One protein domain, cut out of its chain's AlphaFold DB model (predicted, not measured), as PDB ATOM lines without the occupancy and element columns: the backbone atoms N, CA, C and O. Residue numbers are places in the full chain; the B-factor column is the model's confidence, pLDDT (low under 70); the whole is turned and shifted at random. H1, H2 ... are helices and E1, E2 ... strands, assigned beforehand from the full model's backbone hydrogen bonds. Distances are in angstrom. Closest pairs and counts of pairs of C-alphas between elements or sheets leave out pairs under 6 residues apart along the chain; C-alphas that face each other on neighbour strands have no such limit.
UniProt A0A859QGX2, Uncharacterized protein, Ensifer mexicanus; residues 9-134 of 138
ATOM      1  N   LYS A   9     -28.954 -20.850  -2.247       95.25
ATOM      2  CA  LYS A   9     -28.437 -20.017  -3.336       95.25
ATOM      3  C   LYS A   9     -27.007 -20.406  -3.703       95.25
ATOM      4  O   LYS A   9     -26.729 -20.636  -4.878       95.25
ATOM      5  N   TYR A  10     -26.133 -20.564  -2.708       94.88
ATOM      6  CA  TYR A  10     -24.759 -21.006  -2.935       94.88
ATOM      7  C   TYR A  10     -24.710 -22.363  -3.653       94.88
ATOM      8  O   TYR A  10     -23.955 -22.521  -4.614       94.88
ATOM      9  N   LEU A  11     -25.528 -23.336  -3.232       94.00
ATOM     10  CA  LEU A  11     -25.579 -24.656  -3.873       94.00
ATOM     11  C   LEU A  11     -26.018 -24.580  -5.345       94.00
ATOM     12  O   LEU A  11     -25.469 -25.296  -6.186       94.00
ATOM     13  N   VAL A  12     -26.988 -23.716  -5.653       94.19
ATOM     14  CA  VAL A  12     -27.512 -23.496  -7.011       94.19
ATOM     15  C   VAL A  12     -26.465 -22.825  -7.898       94.19
ATOM     16  O   VAL A  12     -26.161 -23.335  -8.977       94.19
ATOM     17  N   GLU A  13     -25.888 -21.710  -7.447       94.06
ATOM     18  CA  GLU A  13     -24.922 -20.915  -8.219       94.06
ATOM     19  C   GLU A  13     -23.651 -21.709  -8.531       94.06
ATOM     20  O   GLU A  13     -23.142 -21.660  -9.652       94.06
ATOM     21  N   ASN A  14     -23.190 -22.518  -7.576       93.56
ATOM     22  CA  ASN A  14     -21.996 -23.350  -7.729       93.56
ATOM     23  C   ASN A  14     -22.284 -24.724  -8.358       93.56
ATOM     24  O   ASN A  14     -21.372 -25.540  -8.476       93.56
ATOM     25  N   ARG A  15     -23.532 -24.997  -8.771       91.94
ATOM     26  CA  ARG A  15     -23.957 -26.265  -9.397       91.94
ATOM     27  C   ARG A  15     -23.568 -27.503  -8.580       91.94
ATOM     28  O   ARG A  15     -23.178 -28.529  -9.132       91.94
ATOM     29  N   LEU A  16     -23.691 -27.407  -7.258       91.38
ATOM     30  CA  LEU A  16     -23.296 -28.465  -6.320       91.38
ATOM     31  C   LEU A  16     -24.377 -29.536  -6.124       91.38
ATOM     32  O   LEU A  16     -24.168 -30.495  -5.389       91.38
ATOM     33  N   LEU A  17     -25.531 -29.373  -6.771       90.75
ATOM     34  CA  LEU A  17     -26.646 -30.309  -6.729       90.75
ATOM     35  C   LEU A  17     -26.911 -30.858  -8.136       90.75
ATOM     36  O   LEU A  17     -27.008 -30.068  -9.078       90.75
ATOM     37  N   PRO A  18     -27.119 -32.178  -8.298       87.31
ATOM     38  CA  PRO A  18     -27.450 -32.759  -9.599       87.31
ATOM     39  C   PRO A  18     -28.813 -32.283 -10.120       87.31
ATOM     40  O   PRO A  18     -29.005 -32.155 -11.326       87.31
ATOM     41  N   ASN A  19     -29.758 -32.010  -9.217       91.56
ATOM     42  CA  ASN A  19     -31.066 -31.457  -9.544       91.56
ATOM     43  C   ASN A  19     -31.495 -30.462  -8.459       91.56
ATOM     44  O   ASN A  19     -32.144 -30.816  -7.475       91.56
ATOM     45  N   ALA A  20     -31.068 -29.211  -8.631       94.06
ATOM     46  CA  ALA A  20     -31.311 -28.155  -7.659       94.06
ATOM     47  C   ALA A  20     -32.798 -27.768  -7.541       94.06
ATOM     48  O   ALA A  20     -33.266 -27.520  -6.432       94.06
ATOM     49  N   GLU A  21     -33.552 -27.752  -8.652       95.56
ATOM     50  CA  GLU A  21     -34.984 -27.400  -8.643       95.56
ATOM     51  C   GLU A  21     -35.786 -28.400  -7.800       95.56
ATOM     52  O   GLU A  21     -36.546 -27.992  -6.918       95.56
ATOM     53  N   ASP A  22     -35.586 -29.704  -8.014       95.88
ATOM     54  CA  ASP A  22     -36.319 -30.727  -7.262       95.88
ATOM     55  C   ASP A  22     -35.873 -30.810  -5.800       95.88
ATOM     56  O   ASP A  22     -36.719 -30.941  -4.916       95.88
ATOM     57  N   TYR A  23     -34.578 -30.638  -5.523       95.75
ATOM     58  CA  TYR A  23     -34.069 -30.587  -4.151       95.75
ATOM     59  C   TYR A  23     -34.750 -29.475  -3.335       95.75
ATOM     60  O   TYR A  23     -35.282 -29.730  -2.252       95.75
ATOM     61  N   ILE A  24     -34.825 -28.255  -3.885       96.12
ATOM     62  CA  ILE A  24     -35.478 -27.112  -3.224       96.12
ATOM     63  C   ILE A  24     -36.988 -27.351  -3.082       96.12
ATOM     64  O   ILE A  24     -37.569 -27.060  -2.034       96.12
ATOM     65  N   ARG A  25     -37.645 -27.931  -4.097       95.69
ATOM     66  CA  ARG A  25     -39.073 -28.292  -4.012       95.69
ATOM     67  C   ARG A  25     -39.359 -29.274  -2.886       95.69
ATOM     68  O   ARG A  25     -40.351 -29.100  -2.178       95.69
ATOM     69  N   CYS A  26     -38.523 -30.293  -2.721       95.69
ATOM     70  CA  CYS A  26     -38.694 -31.296  -1.680       95.69
ATOM     71  C   CYS A  26     -38.439 -30.727  -0.279       95.69
ATOM     72  O   CYS A  26     -39.228 -31.005   0.624       95.69
ATOM     73  N   ILE A  27     -37.422 -29.872  -0.099       94.62
ATOM     74  CA  ILE A  27     -37.224 -29.136   1.164       94.62
ATOM     75  C   ILE A  27     -38.490 -28.366   1.517       94.62
ATOM     76  O   ILE A  27     -39.051 -28.543   2.598       94.62
ATOM     77  N   ARG A  28     -38.985 -27.563   0.576       93.69
ATOM     78  CA  ARG A  28     -40.181 -26.751   0.773       93.69
ATOM     79  C   ARG A  28     -41.422 -27.589   1.077       93.69
ATOM     80  O   ARG A  28     -42.243 -27.195   1.903       93.69
ATOM     81  N   LEU A  29     -41.577 -28.744   0.428       93.56
ATOM     82  CA  LEU A  29     -42.671 -29.670   0.716       93.56
ATOM     83  C   LEU A  29     -42.607 -30.158   2.168       93.56
ATOM     84  O   LEU A  29     -43.628 -30.121   2.854       93.56
ATOM     85  N   ASN A  30     -41.425 -30.545   2.650       92.50
ATOM     86  CA  ASN A  30     -41.241 -30.974   4.035       92.50
ATOM     87  C   ASN A  30     -41.482 -29.827   5.020       92.50
ATOM     88  O   ASN A  30     -42.162 -30.034   6.023       92.50
ATOM     89  N   CYS A  31     -41.021 -28.612   4.708       88.94
ATOM     90  CA  CYS A  31     -41.298 -27.427   5.523       88.94
ATOM     91  C   CYS A  31     -42.801 -27.169   5.637       88.94
ATOM     92  O   CYS A  31     -43.318 -26.984   6.731       88.94
ATOM     93  N   ARG A  32     -43.537 -27.252   4.523       87.56
ATOM     94  CA  ARG A  32     -44.999 -27.105   4.518       87.56
ATOM     95  C   ARG A  32     -45.720 -28.219   5.264       87.56
ATOM     96  O   ARG A  32     -46.769 -27.958   5.839       87.56
ATOM     97  N   GLN A  33     -45.216 -29.450   5.216       87.69
ATOM     98  CA  GLN A  33     -45.812 -30.577   5.936       87.69
ATOM     99  C   GLN A  33     -45.593 -30.454   7.445       87.69
ATOM    100  O   GLN A  33     -46.553 -30.610   8.197       87.69
ATOM    101  N   LEU A  34     -44.373 -30.120   7.873       82.62
ATOM    102  CA  LEU A  34     -44.032 -29.934   9.284       82.62
ATOM    103  C   LEU A  34     -44.590 -28.638   9.877       82.62
ATOM    104  O   LEU A  34     -44.960 -28.615  11.048       82.62
ATOM    105  N   GLY A  35     -44.647 -27.574   9.078       73.75
ATOM    106  CA  GLY A  35     -45.060 -26.236   9.494       73.75
ATOM    107  C   GLY A  35     -46.568 -26.022   9.562       73.75
ATOM    108  O   GLY A  35     -47.006 -24.925   9.901       73.75
ATOM    109  N   LYS A  36     -47.391 -27.041   9.265       74.50
ATOM    110  CA  LYS A  36     -48.849 -26.946   9.434       74.50
ATOM    111  C   LYS A  36     -49.180 -26.589  10.885       74.50
ATOM    112  O   LYS A  36     -49.088 -27.434  11.767       74.50
ATOM    113  N   GLY A  37     -49.578 -25.337  11.101       64.12
ATOM    114  CA  GLY A  37     -49.952 -24.811  12.413       64.12
ATOM    115  C   GLY A  37     -48.791 -24.364  13.309       64.12
ATOM    116  O   GLY A  37     -49.067 -24.010  14.445       64.12
ATOM    117  N   LYS A  38     -47.535 -24.356  12.829       66.88
ATOM    118  CA  LYS A  38     -46.348 -23.950  13.620       66.88
ATOM    119  C   LYS A  38     -45.788 -22.561  13.277       66.88
ATOM    120  O   LYS A  38     -44.842 -22.118  13.910       66.88
ATOM    121  N   GLY A  39     -46.356 -21.883  12.279       69.69
ATOM    122  CA  GLY A  39     -45.914 -20.548  11.867       69.69
ATOM    123  C   GLY A  39     -44.721 -20.559  10.908       69.69
ATOM    124  O   GLY A  39     -44.623 -21.429  10.036       69.69
ATOM    125  N   GLU A  40     -43.871 -19.541  11.026       79.06
ATOM    126  CA  GLU A  40     -42.678 -19.356  10.193       79.06
ATOM    127  C   GLU A  40     -41.636 -20.455  10.444       79.06
ATOM    128  O   GLU A  40     -41.633 -21.104  11.486       79.06
ATOM    129  N   TYR A  41     -40.756 -20.692   9.475       84.06
ATOM    130  CA  TYR A  41     -39.680 -21.671   9.591       84.06
ATOM    131  C   TYR A  41     -38.430 -21.193   8.875       84.06
ATOM    132  O   TYR A  41     -38.498 -20.410   7.923       84.06
ATOM    133  N   VAL A  42     -37.300 -21.752   9.285       88.31
ATOM    134  CA  VAL A  42     -36.019 -21.586   8.608       88.31
ATOM    135  C   VAL A  42     -35.368 -22.941   8.361       88.31
ATOM    136  O   VAL A  42     -35.646 -23.928   9.044       88.31
ATOM    137  N   VAL A  43     -34.513 -23.011   7.348       89.88
ATOM    138  CA  VAL A  43     -33.815 -24.230   6.942       89.88
ATOM    139  C   VAL A  43     -32.318 -24.028   7.092       89.88
ATOM    140  O   VAL A  43     -31.768 -23.060   6.571       89.88
ATOM    141  N   ARG A  44     -31.643 -24.974   7.748       91.19
ATOM    142  CA  ARG A  44     -30.175 -25.052   7.782       91.19
ATOM    143  C   ARG A  44     -29.671 -26.246   7.010       91.19
ATOM    144  O   ARG A  44     -30.297 -27.305   7.007       91.19
ATOM    145  N   LEU A  45     -28.498 -26.092   6.416       91.31
ATOM    146  CA  LEU A  45     -27.851 -27.122   5.620       91.31
ATOM    147  C   LEU A  45     -26.745 -27.806   6.423       91.31
ATOM    148  O   LEU A  45     -25.965 -27.168   7.128       91.31
ATOM    149  N   GLY A  46     -26.669 -29.124   6.297       90.69
ATOM    150  CA  GLY A  46     -25.538 -29.921   6.744       90.69
ATOM    151  C   GLY A  46     -24.326 -29.619   5.869       90.69
ATOM    152  O   GLY A  46     -24.418 -29.560   4.643       90.69
ATOM    153  N   ARG A  47     -23.183 -29.387   6.504       90.38
ATOM    154  CA  ARG A  47     -21.919 -29.011   5.858       90.38
ATOM    155  C   ARG A  47     -20.990 -30.195   5.640       90.38
ATOM    156  O   ARG A  47     -20.019 -30.100   4.880       90.38
ATOM    157  N   THR A  48     -21.243 -31.271   6.362       80.88
ATOM    158  CA  THR A  48     -20.431 -32.477   6.426       80.88
ATOM    159  C   THR A  48     -21.189 -33.655   5.812       80.88
ATOM    160  O   THR A  48     -22.351 -33.557   5.434       80.88
ATOM    161  N   GLY A  49     -20.491 -34.769   5.626       71.50
ATOM    162  CA  GLY A  49     -21.044 -35.957   4.986       71.50
ATOM    163  C   GLY A  49     -20.647 -36.111   3.520       71.50
ATOM    164  O   GLY A  49     -20.252 -35.165   2.839       71.50
ATOM    165  N   ASP A  50     -20.764 -37.353   3.057       65.44
ATOM    166  CA  ASP A  50     -20.283 -37.815   1.746       65.44
ATOM    167  C   ASP A  50     -21.422 -37.902   0.711       65.44
ATOM    168  O   ASP A  50     -21.307 -38.531  -0.341       65.44
ATOM    169  N   GLY A  51     -22.582 -37.336   1.052       65.44
ATOM    170  CA  GLY A  51     -23.795 -37.417   0.251       65.44
ATOM    171  C   GLY A  51     -23.728 -36.578  -1.027       65.44
ATOM    172  O   GLY A  51     -23.099 -35.529  -1.074       65.44
ATOM    173  N   ILE A  52     -24.466 -37.019  -2.050       80.50
ATOM    174  CA  ILE A  52     -24.657 -36.288  -3.320       80.50
ATOM    175  C   ILE A  52     -25.353 -34.932  -3.099       80.50
ATOM    176  O   ILE A  52     -25.182 -34.004  -3.882       80.50
ATOM    177  N   ALA A  53     -26.161 -34.832  -2.045       88.12
ATOM    178  CA  ALA A  53     -26.842 -33.615  -1.637       88.12
ATOM    179  C   ALA A  53     -26.755 -33.482  -0.109       88.12
ATOM    180  O   ALA A  53     -26.856 -34.505   0.585       88.12
ATOM    181  N   PRO A  54     -26.577 -32.259   0.417       91.31
ATOM    182  CA  PRO A  54     -26.419 -32.037   1.845       91.31
ATOM    183  C   PRO A  54     -27.713 -32.347   2.592       91.31
ATOM    184  O   PRO A  54     -28.816 -32.102   2.093       91.31
ATOM    185  N   ASN A  55     -27.583 -32.884   3.803       92.00
ATOM    186  CA  ASN A  55     -28.709 -32.984   4.727       92.00
ATOM    187  C   ASN A  55     -29.219 -31.582   5.074       92.00
ATOM    188  O   ASN A  55     -28.511 -30.596   4.895       92.00
ATOM    189  N   TYR A  56     -30.438 -31.480   5.576       91.50
ATOM    190  CA  TYR A  56     -30.980 -30.205   6.033       91.50
ATOM    191  C   TYR A  56     -31.826 -30.414   7.275       91.50
ATOM    192  O   TYR A  56     -32.342 -31.507   7.508       91.50
ATOM    193  N   ARG A  57     -31.967 -29.369   8.080       89.50
ATOM    194  CA  ARG A  57     -32.864 -29.362   9.233       89.50
ATOM    195  C   ARG A  57     -33.811 -28.181   9.147       89.50
ATOM    196  O   ARG A  57     -33.431 -27.129   8.638       89.50
ATOM    197  N   ILE A  58     -35.036 -28.393   9.606       88.62
ATOM    198  CA  ILE A  58     -36.090 -27.381   9.608       88.62
ATOM    199  C   ILE A  58     -36.273 -26.907  11.045       88.62
ATOM    200  O   ILE A  58     -36.528 -27.704  11.945       88.62
ATOM    201  N   GLU A  59     -36.133 -25.612  11.257       84.25
ATOM    202  CA  GLU A  59     -36.243 -24.976  12.562       84.25
ATOM    203  C   GLU A  59     -37.493 -24.109  12.586       84.25
ATOM    204  O   GLU A  59     -37.822 -23.438  11.606       84.25
ATOM    205  N   PHE A  60     -38.191 -24.144  13.714       77.31
ATOM    206  CA  PHE A  60     -39.357 -23.316  13.975       77.31
ATOM    207  C   PHE A  60     -39.030 -22.386  15.145       77.31
ATOM    208  O   PHE A  60     -38.332 -22.821  16.068       77.31
ATOM    209  N   PRO A  61     -39.539 -21.144  15.148       66.31
ATOM    210  CA  PRO A  61     -39.510 -20.318  16.341       66.31
ATOM    211  C   PRO A  61     -40.260 -21.065  17.453       66.31
ATOM    212  O   PRO A  61     -41.361 -21.573  17.247       66.31
ATOM    213  N   SER A  62     -39.626 -21.216  18.615       59.91
ATOM    214  CA  SER A  62     -40.216 -21.951  19.735       59.91
ATOM    215  C   SER A  62     -41.410 -21.180  20.305       59.91
ATOM    216  O   SER A  62     -41.265 -20.018  20.678       59.91
ATOM    217  N   ASP A  63     -42.567 -21.838  20.448       46.66
ATOM    218  CA  ASP A  63     -43.725 -21.306  21.193       46.66
ATOM    219  C   ASP A  63     -43.431 -21.153  22.700       46.66
ATOM    220  O   ASP A  63     -44.175 -20.498  23.431       46.66
ATOM    221  N   GLN A  64     -42.329 -21.726  23.192       45.59
ATOM    222  CA  GLN A  64     -41.810 -21.416  24.517       45.59
ATOM    223  C   GLN A  64     -40.881 -20.212  24.428       45.59
ATOM    224  O   GLN A  64     -39.655 -20.331  24.436       45.59
ATOM    225  N   ALA A  65     -41.494 -19.031  24.438       40.84
ATOM    226  CA  ALA A  65     -40.890 -17.874  25.071       40.84
ATOM    227  C   ALA A  65     -40.587 -18.237  26.538       40.84
ATOM    228  O   ALA A  65     -41.383 -17.986  27.441       40.84
ATOM    229  N   VAL A  66     -39.425 -18.842  26.802       45.00
ATOM    230  CA  VAL A  66     -38.748 -18.578  28.074       45.00
ATOM    231  C   VAL A  66     -38.638 -17.064  28.109       45.00
ATOM    232  O   VAL A  66     -38.126 -16.511  27.141       45.00
ATOM    233  N   CYS A  67     -39.225 -16.419  29.122       42.91
ATOM    234  CA  CYS A  67     -39.264 -14.969  29.302       42.91
ATOM    235  C   CYS A  67     -37.884 -14.340  29.054       42.91
ATOM    236  O   CYS A  67     -37.134 -14.108  29.999       42.91
ATOM    237  N   ALA A  68     -37.555 -14.065  27.794       46.41
ATOM    238  CA  ALA A  68     -36.396 -13.292  27.429       46.41
ATOM    239  C   ALA A  68     -36.714 -11.897  27.939       46.41
ATOM    240  O   ALA A  68     -37.709 -11.275  27.550       46.41
ATOM    241  N   THR A  69     -35.927 -11.445  28.902       52.44
ATOM    242  CA  THR A  69     -36.073 -10.101  29.439       52.44
ATOM    243  C   THR A  69     -35.931  -9.099  28.294       52.44
ATOM    244  O   THR A  69     -35.263  -9.364  27.292       52.44
ATOM    245  N   SER A  70     -36.551  -7.923  28.406       51.34
ATOM    246  CA  SER A  70     -36.526  -6.924  27.326       51.34
ATOM    247  C   SER A  70     -35.101  -6.558  26.868       51.34
ATOM    248  O   SER A  70     -34.913  -6.168  25.719       51.34
ATOM    249  N   GLY A  71     -34.094  -6.735  27.733       50.00
ATOM    250  CA  GLY A  71     -32.679  -6.565  27.393       50.00
ATOM    251  C   GLY A  71     -32.099  -7.669  26.499       50.00
ATOM    252  O   GLY A  71     -31.298  -7.372  25.619       50.00
ATOM    253  N   GLU A  72     -32.525  -8.921  26.659       49.16
ATOM    254  CA  GLU A  72     -32.073 -10.055  25.836       49.16
ATOM    255  C   GLU A  72     -32.674  -9.994  24.425       49.16
ATOM    256  O   GLU A  72     -31.977 -10.244  23.443       49.16
ATOM    257  N   LEU A  73     -33.927  -9.542  24.310       49.16
ATOM    258  CA  LEU A  73     -34.560  -9.242  23.019       49.16
ATOM    259  C   LEU A  73     -33.910  -8.042  22.315       49.16
ATOM    260  O   LEU A  73     -33.684  -8.090  21.108       49.16
ATOM    261  N   HIS A  74     -33.582  -6.974  23.051       48.84
ATOM    262  CA  HIS A  74     -32.909  -5.806  22.477       48.84
ATOM    263  C   HIS A  74     -31.527  -6.174  21.928       48.84
ATOM    264  O   HIS A  74     -31.236  -5.884  20.771       48.84
ATOM    265  N   ASN A  75     -30.731  -6.902  22.715       51.03
ATOM    266  CA  ASN A  75     -29.419  -7.394  22.302       51.03
ATOM    267  C   ASN A  75     -29.500  -8.299  21.062       51.03
ATOM    268  O   ASN A  75     -28.626  -8.228  20.197       51.03
ATOM    269  N   HIS A  76     -30.572  -9.088  20.933       55.81
ATOM    270  CA  HIS A  76     -30.824  -9.939  19.776       55.81
ATOM    271  C   HIS A  76     -31.069  -9.140  18.482       55.81
ATOM    272  O   HIS A  76     -30.373  -9.368  17.491       55.81
ATOM    273  N   PHE A  77     -31.982  -8.161  18.492       48.41
ATOM    274  CA  PHE A  77     -32.229  -7.308  17.318       48.41
ATOM    275  C   PHE A  77     -31.027  -6.418  16.959       48.41
ATOM    276  O   PHE A  77     -30.935  -5.934  15.833       48.41
ATOM    277  N   THR A  78     -30.084  -6.239  17.889       54.34
ATOM    278  CA  THR A  78     -28.817  -5.529  17.664       54.34
ATOM    279  C   THR A  78     -27.619  -6.453  17.391       54.34
ATOM    280  O   THR A  78     -26.491  -5.971  17.331       54.34
ATOM    281  N   GLY A  79     -27.830  -7.763  17.206       49.25
ATOM    282  CA  GLY A  79     -26.804  -8.695  16.717       49.25
ATOM    283  C   GLY A  79     -25.959  -9.423  17.774       49.25
ATOM    284  O   GLY A  79     -24.934 -10.009  17.430       49.25
ATOM    285  N   ALA A  80     -26.362  -9.443  19.045       50.16
ATOM    286  CA  ALA A  80     -25.662 -10.158  20.113       50.16
ATOM    287  C   ALA A  80     -26.425 -11.429  20.549       50.16
ATOM    288  O   ALA A  80     -27.342 -11.364  21.356       50.16
ATOM    289  N   ARG A  81     -25.990 -12.566  19.977       50.00
ATOM    290  CA  ARG A  81     -26.109 -13.995  20.374       50.00
ATOM    291  C   ARG A  81     -27.439 -14.535  20.959       50.00
ATOM    292  O   ARG A  81     -27.928 -14.093  21.987       50.00
ATOM    293  N   TRP A  82     -27.912 -15.631  20.355       48.84
ATOM    294  CA  TRP A  82     -29.081 -16.431  20.759       48.84
ATOM    295  C   TRP A  82     -28.782 -17.381  21.949       48.84
ATOM    296  O   TRP A  82     -27.669 -17.920  22.005       48.84
ATOM    297  N   PRO A  83     -29.726 -17.646  22.879       47.31
ATOM    298  CA  PRO A  83     -29.554 -18.654  23.930       47.31
ATOM    299  C   PRO A  83     -29.552 -20.073  23.338       47.31
ATOM    300  O   PRO A  83     -30.531 -20.505  22.734       47.31
ATOM    301  N   ALA A  84     -28.453 -20.808  23.518       48.47
ATOM    302  CA  ALA A  84     -28.233 -22.119  22.896       48.47
ATOM    303  C   ALA A  84     -29.214 -23.214  23.368       48.47
ATOM    304  O   ALA A  84     -29.496 -24.152  22.624       48.47
ATOM    305  N   ASP A  85     -29.758 -23.082  24.578       40.88
ATOM    306  CA  ASP A  85     -30.437 -24.182  25.277       40.88
ATOM    307  C   ASP A  85     -31.888 -24.407  24.808       40.88
ATOM    308  O   ASP A  85     -32.424 -25.507  24.929       40.88
ATOM    309  N   VAL A  86     -32.526 -23.380  24.234       43.97
ATOM    310  CA  VAL A  86     -33.906 -23.445  23.707       43.97
ATOM    311  C   VAL A  86     -33.924 -23.907  22.244       43.97
ATOM    312  O   VAL A  86     -34.852 -24.589  21.810       43.97
ATOM    313  N   ASP A  87     -32.866 -23.586  21.500       44.91
ATOM    314  CA  ASP A  87     -32.701 -23.910  20.079       44.91
ATOM    315  C   ASP A  87     -32.422 -25.412  19.859       44.91
ATOM    316  O   ASP A  87     -32.756 -26.004  18.830       44.91
ATOM    317  N   GLU A  88     -31.833 -26.071  20.860       45.72
ATOM    318  CA  GLU A  88     -31.301 -27.422  20.716       45.72
ATOM    319  C   GLU A  88     -32.376 -28.524  20.705       45.72
ATOM    320  O   GLU A  88     -32.205 -29.540  20.029       45.72
ATOM    321  N   PHE A  89     -33.497 -28.344  21.413       39.06
ATOM    322  CA  PHE A  89     -34.507 -29.403  21.563       39.06
ATOM    323  C   PHE A  89     -35.445 -29.524  20.350       39.06
ATOM    324  O   PHE A  89     -35.759 -30.636  19.936       39.06
ATOM    325  N   PHE A  90     -35.846 -28.410  19.724       51.78
ATOM    326  CA  PHE A  90     -36.789 -28.424  18.591       51.78
ATOM    327  C   PHE A  90     -36.114 -28.612  17.221       51.78
ATOM    328  O   PHE A  90     -36.736 -29.128  16.289       51.78
ATOM    329  N   SER A  91     -34.839 -28.233  17.083       55.38
ATOM    330  CA  SER A  91     -34.076 -28.363  15.831       55.38
ATOM    331  C   SER A  91     -33.505 -29.771  15.601       55.38
ATOM    332  O   SER A  91     -33.367 -30.201  14.454       55.38
ATOM    333  N   ARG A  92     -33.201 -30.523  16.674       58.22
ATOM    334  CA  ARG A  92     -32.622 -31.881  16.599       58.22
ATOM    335  C   ARG A  92     -33.578 -32.930  16.021       58.22
ATOM    336  O   ARG A  92     -33.117 -33.936  15.467       58.22
ATOM    337  N   ASP A  93     -34.884 -32.712  16.106       66.56
ATOM    338  CA  ASP A  93     -35.861 -33.698  15.641       66.56
ATOM    339  C   ASP A  93     -36.173 -33.573  14.147       66.56
ATOM    340  O   ASP A  93     -36.262 -34.587  13.463       66.56
ATOM    341  N   ASN A  94     -36.175 -32.361  13.590       83.44
ATOM    342  CA  ASN A  94     -36.607 -32.100  12.212       83.44
ATOM    343  C   ASN A  94     -35.461 -32.170  11.184       83.44
ATOM    344  O   ASN A  94     -35.280 -31.257  10.374       83.44
ATOM    345  N   VAL A  95     -34.666 -33.240  11.222       88.62
ATOM    346  CA  VAL A  95     -33.526 -33.436  10.315       88.62
ATOM    347  C   VAL A  95     -33.911 -34.345   9.155       88.62
ATOM    348  O   VAL A  95     -34.489 -35.411   9.351       88.62
ATOM    349  N   PHE A  96     -33.525 -33.971   7.940       90.25
ATOM    350  CA  PHE A  96     -33.852 -34.668   6.705       90.25
ATOM    351  C   PHE A  96     -32.607 -35.017   5.905       90.25
ATOM    352  O   PHE A  96     -31.645 -34.252   5.806       90.25
ATOM    353  N   ASN A  97     -32.653 -36.190   5.286       90.25
ATOM    354  CA  ASN A  97     -31.608 -36.633   4.391       90.25
ATOM    355  C   ASN A  97     -31.660 -35.861   3.067       90.25
ATOM    356  O   ASN A  97     -32.697 -35.830   2.408       90.25
ATOM    357  N   GLY A  98     -30.522 -35.328   2.626       88.62
ATOM    358  CA  GLY A  98     -30.451 -34.509   1.415       88.62
ATOM    359  C   GLY A  98     -30.821 -35.230   0.122       88.62
ATOM    360  O   GLY A  98     -31.315 -34.625  -0.819       88.62
ATOM    361  N   ARG A  99     -30.586 -36.542   0.054       88.50
ATOM    362  CA  ARG A  99     -30.832 -37.329  -1.159       88.50
ATOM    363  C   ARG A  99     -32.253 -37.873  -1.225       88.50
ATOM    364  O   ARG A  99     -32.853 -37.902  -2.292       88.50
ATOM    365  N   SER A 100     -32.754 -38.395  -0.110       89.88
ATOM    366  CA  SER A 100     -34.059 -39.062  -0.057       89.88
ATOM    367  C   SER A 100     -35.186 -38.160   0.434       89.88
ATOM    368  O   SER A 100     -36.344 -38.547   0.304       89.88
ATOM    369  N   HIS A 101     -34.863 -37.005   1.027       91.38
ATOM    370  CA  HIS A 101     -35.802 -36.099   1.695       91.38
ATOM    371  C   HIS A 101     -36.653 -36.766   2.788       91.38
ATOM    372  O   HIS A 101     -37.654 -36.208   3.232       91.38
ATOM    373  N   LYS A 102     -36.249 -37.958   3.246       90.50
ATOM    374  CA  LYS A 102     -36.838 -38.648   4.393       90.50
ATOM    375  C   LYS A 102     -36.191 -38.152   5.677       90.50
ATOM    376  O   LYS A 102     -35.030 -37.741   5.667       90.50
ATOM    377  N   GLU A 103     -36.942 -38.218   6.767       87.19
ATOM    378  CA  GLU A 103     -36.431 -37.906   8.096       87.19
ATOM    379  C   GLU A 103     -35.209 -38.782   8.415       87.19
ATOM    380  O   GLU A 103     -35.205 -39.999   8.200       87.19
ATOM    381  N   ALA A 104     -34.128 -38.148   8.855       76.19
ATOM    382  CA  ALA A 104     -32.868 -38.811   9.133       76.19
ATOM    383  C   ALA A 104     -32.868 -39.321  10.579       76.19
ATOM    384  O   ALA A 104     -32.699 -38.552  11.520       76.19
ATOM    385  N   VAL A 105     -33.029 -40.633  10.763       62.94
ATOM    386  CA  VAL A 105     -33.096 -41.272  12.094       62.94
ATOM    387  C   VAL A 105     -31.704 -41.477  12.722       62.94
ATOM    388  O   VAL A 105     -31.565 -41.503  13.940       62.94
ATOM    389  N   LEU A 106     -30.646 -41.581  11.908       53.72
ATOM    390  CA  LEU A 106     -29.276 -41.912  12.330       53.72
ATOM    391  C   LEU A 106     -28.260 -40.913  11.755       53.72
ATOM    392  O   LEU A 106     -28.382 -40.495  10.608       53.72
ATOM    393  N   GLY A 107     -27.238 -40.553  12.544       54.09
ATOM    394  CA  GLY A 107     -26.135 -39.669  12.118       54.09
ATOM    395  C   GLY A 107     -26.251 -38.197  12.538       54.09
ATOM    396  O   GLY A 107     -25.304 -37.442  12.331       54.09
ATOM    397  N   LYS A 108     -27.350 -37.813  13.207       58.56
ATOM    398  CA  LYS A 108     -27.668 -36.436  13.644       58.56
ATOM    399  C   LYS A 108     -26.543 -35.725  14.419       58.56
ATOM    400  O   LYS A 108     -26.381 -34.521  14.286       58.56
ATOM    401  N   ALA A 109     -25.762 -36.466  15.210       59.81
ATOM    402  CA  ALA A 109     -24.738 -35.909  16.103       59.81
ATOM    403  C   ALA A 109     -23.381 -35.617  15.435       59.81
ATOM    404  O   ALA A 109     -22.544 -34.954  16.040       59.81
ATOM    405  N   LYS A 110     -23.129 -36.134  14.224       69.50
ATOM    406  CA  LYS A 110     -21.843 -35.947  13.522       69.50
ATOM    407  C   LYS A 110     -21.899 -34.878  12.432       69.50
ATOM    408  O   LYS A 110     -20.870 -34.566  11.842       69.50
ATOM    409  N   GLU A 111     -23.087 -34.347  12.159       78.19
ATOM    410  CA  GLU A 111     -23.305 -33.333  11.136       78.19
ATOM    411  C   GLU A 111     -22.972 -31.936  11.686       78.19
ATOM    412  O   GLU A 111     -23.482 -31.538  12.733       78.19
ATOM    413  N   SER A 112     -22.128 -31.184  10.979       86.25
ATOM    414  CA  SER A 112     -21.917 -29.754  11.230       86.25
ATOM    415  C   SER A 112     -22.919 -28.940  10.420       86.25
ATOM    416  O   SER A 112     -23.075 -29.184   9.230       86.25
ATOM    417  N   TRP A 113     -23.571 -27.950  11.027       86.50
ATOM    418  CA  TRP A 113     -24.660 -27.192  10.396       86.50
ATOM    419  C   TRP A 113     -24.208 -25.808   9.915       86.50
ATOM    420  O   TRP A 113     -23.253 -25.240  10.449       86.50
ATOM    421  N   SER A 114     -24.873 -25.280   8.886       87.69
ATOM    422  CA  SER A 114     -24.664 -23.923   8.380       87.69
ATOM    423  C   SER A 114     -25.043 -22.870   9.421       87.69
ATOM    424  O   SER A 114     -26.005 -23.032  10.175       87.69
ATOM    425  N   VAL A 115     -24.284 -21.776   9.447       84.19
ATOM    426  CA  VAL A 115     -24.594 -20.586  10.254       84.19
ATOM    427  C   VAL A 115     -25.717 -19.780   9.606       84.19
ATOM    428  O   VAL A 115     -26.585 -19.269  10.309       84.19
ATOM    429  N   GLU A 116     -25.735 -19.736   8.276       85.50
ATOM    430  CA  GLU A 116     -26.815 -19.125   7.505       85.50
ATOM    431  C   GLU A 116     -28.029 -20.050   7.405       85.50
ATOM    432  O   GLU A 116     -27.915 -21.282   7.494       85.50
ATOM    433  N   THR A 117     -29.184 -19.428   7.198       88.81
ATOM    434  CA  THR A 117     -30.482 -20.086   7.058       88.81
ATOM    435  C   THR A 117     -31.202 -19.617   5.805       88.81
ATOM    436  O   THR A 117     -31.129 -18.442   5.454       88.81
ATOM    437  N   ASP A 118     -31.971 -20.509   5.190       89.69
ATOM    438  CA  ASP A 118     -32.887 -20.178   4.100       89.69
ATOM    439  C   ASP A 118     -34.345 -20.213   4.592       89.69
ATOM    440  O   ASP A 118     -34.755 -21.137   5.296       89.69
ATOM    441  N   ASP A 119     -35.139 -19.220   4.198       86.88
ATOM    442  CA  ASP A 119     -36.567 -19.109   4.510       86.88
ATOM    443  C   ASP A 119     -37.456 -19.412   3.281       86.88
ATOM    444  O   ASP A 119     -36.982 -19.726   2.180       86.88
ATOM    445  N   GLU A 120     -38.782 -19.340   3.453       87.94
ATOM    446  CA  GLU A 120     -39.734 -19.569   2.354       87.94
ATOM    447  C   GLU A 120     -39.538 -18.572   1.200       87.94
ATOM    448  O   GLU A 120     -39.641 -18.960   0.033       87.94
ATOM    449  N   ALA A 121     -39.232 -17.306   1.499       88.12
ATOM    450  CA  ALA A 121     -39.024 -16.278   0.482       88.12
ATOM    451  C   ALA A 121     -37.795 -16.590  -0.387       88.12
ATOM    452  O   ALA A 121     -37.877 -16.542  -1.619       88.12
ATOM    453  N   SER A 122     -36.692 -16.996   0.240       88.19
ATOM    454  CA  SER A 122     -35.444 -17.383  -0.423       88.19
ATOM    455  C   SER A 122     -35.648 -18.593  -1.332       88.19
ATOM    456  O   SER A 122     -35.278 -18.564  -2.510       88.19
ATOM    457  N   MET A 123     -36.327 -19.635  -0.839       93.69
ATOM    458  CA  MET A 123     -36.661 -20.813  -1.646       93.69
ATOM    459  C   MET A 123     -37.552 -20.466  -2.839       93.69
ATOM    460  O   MET A 123     -37.308 -20.935  -3.953       93.69
ATOM    461  N   MET A 124     -38.575 -19.634  -2.636       93.12
ATOM    462  CA  MET A 124     -39.463 -19.194  -3.713       93.12
ATOM    463  C   MET A 124     -38.728 -18.366  -4.767       93.12
ATOM    464  O   MET A 124     -38.947 -18.585  -5.960       93.12
ATOM    465  N   GLY A 125     -37.818 -17.482  -4.351       93.50
ATOM    466  CA  GLY A 125     -36.956 -16.725  -5.258       93.50
ATOM    467  C   GLY A 125     -36.105 -17.639  -6.140       93.50
ATOM    468  O   GLY A 125     -36.076 -17.475  -7.358       93.50
ATOM    469  N   LEU A 126     -35.486 -18.671  -5.560       94.19
ATOM    470  CA  LEU A 126     -34.701 -19.650  -6.322       94.19
ATOM    471  C   LEU A 126     -35.566 -20.466  -7.292       94.19
ATOM    472  O   LEU A 126     -35.180 -20.676  -8.442       94.19
ATOM    473  N   LEU A 127     -36.757 -20.897  -6.868       94.75
ATOM    474  CA  LEU A 127     -37.693 -21.616  -7.740       94.75
ATOM    475  C   LEU A 127     -38.170 -20.758  -8.918       94.75
ATOM    476  O   LEU A 127     -38.336 -21.274 -10.027       94.75
ATOM    477  N   GLN A 128     -38.348 -19.456  -8.700       94.81
ATOM    478  CA  GLN A 128     -38.727 -18.511  -9.744       94.81
ATOM    479  C   GLN A 128     -37.646 -18.394 -10.832       94.81
ATOM    480  O   GLN A 128     -37.981 -18.403 -12.018       94.81
ATOM    481  N   ILE A 129     -36.360 -18.411 -10.462       93.81
ATOM    482  CA  ILE A 129     -35.242 -18.398 -11.424       93.81
ATOM    483  C   ILE A 129     -35.329 -19.593 -12.388       93.81
ATOM    484  O   ILE A 129     -35.157 -19.431 -13.598       93.81
ATOM    485  N   PHE A 130     -35.655 -20.797 -11.901       93.00
ATOM    486  CA  PHE A 130     -35.814 -21.973 -12.770       93.00
ATOM    487  C   PHE A 130     -37.010 -21.852 -13.723       93.00
ATOM    488  O   PHE A 130     -36.942 -22.287 -14.877       93.00
ATOM    489  N   VAL A 131     -38.108 -21.242 -13.266       92.94
ATOM    490  CA  VAL A 131     -39.277 -20.958 -14.111       92.94
ATOM    491  C   VAL A 131     -38.900 -20.000 -15.241       92.94
ATOM    492  O   VAL A 131     -39.247 -20.250 -16.397       92.94
ATOM    493  N   GLU A 132     -38.176 -18.930 -14.931       93.12
ATOM    494  CA  GLU A 132     -37.732 -17.931 -15.907       93.12
ATOM    495  C   GLU A 132     -36.729 -18.509 -16.902       93.12
ATOM    496  O   GLU A 132     -36.901 -18.345 -18.110       93.12
ATOM    497  N   ALA A 133     -35.763 -19.296 -16.426       90.12
ATOM    498  CA  ALA A 133     -34.813 -19.996 -17.283       90.12
ATOM    499  C   ALA A 133     -35.508 -20.946 -18.275       90.12
ATOM    500  O   ALA A 133     -35.067 -21.075 -19.416       90.12
ATOM    501  N   ARG A 134     -36.612 -21.600 -17.878       92.25
ATOM    502  CA  ARG A 134     -37.427 -22.421 -18.792       92.25
ATOM    503  C   ARG A 134     -38.202 -21.585 -19.805       92.25
ATOM    504  O   ARG A 134     -38.340 -22.025 -20.942       92.25
TER     505      ARG A 134
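This is residues 9 to 134 of the 138 residues of an uncharacterized protein of Ensifer mexicanus (UniProt A0A859QGX2). What shape do these atoms make? A small hairpin of two strands, E1 and E2, sits in the middle, with the long helices H2 and H5 and the short H1 toward one end and H3 and H4 toward the other. Residues 74 to 79, of which 74 to 77 belong to H3, stick out. What is it made of? The 126 printed residues include H1, H2, E1, E2, H3, H4 and H5 in that order, mostly helix, with under half of the residues in named elements and the sheet E1 - E2 antiparallel. How large is it? It is compact, with a radius of gyration of the C-alphas of 15.7 A and spans of 49 by 35 by 28 A.

How do the strands pair? E1, residues 42 to 45, and E2, residues 56 to 59, form an antiparallel hairpin, with N 42 and O 59 within hydrogen-bond range at 2.9 A. Which helices come near? The closest C-alphas of E2 and H2, residues 20 to 34, are Ile 58 and Cys 31, 6.6 A; those of E2 and H4, residues 84 to 91, are Glu 59 and Ser 91, 5.2 A. H5, residues 120 to 134, touches H2, closest at C-alphas Leu 127 and Glu 21, 6.5 A, opposite ways at a shallow tilt of 34 degrees, only just short of steep. H1, residues 9 to 13, is close to H2 but not clearly touching, the closest C-alphas being Val 12 and Ala 20, 6.0 A; H3, residues 70 to 77, is apart from H4. How are the helix backbones? Every O i to N i+4 pair is within hydrogen-bond range in H1, H2, H3 and H5; in H4 0 of 4 are, and 0 of 5 O i to N i+3 pairs.

Where does E1 begin? C-alpha 42 is at (-36.019, -21.586, 8.608). How long are H2 and H5? They measure 21.3 A and 21.5 A from first to last C-alpha, and H5 ends at C-alpha 134, (-37.427, -22.421, -18.792).

Is anything cut or long? The printed part has no cut, and the link H4 to H5, 28 residues, is long. Where is confidence low? Residues 37 to 39, 50 to 51, 61 to 93 and 105 to 110 have pLDDT under 70.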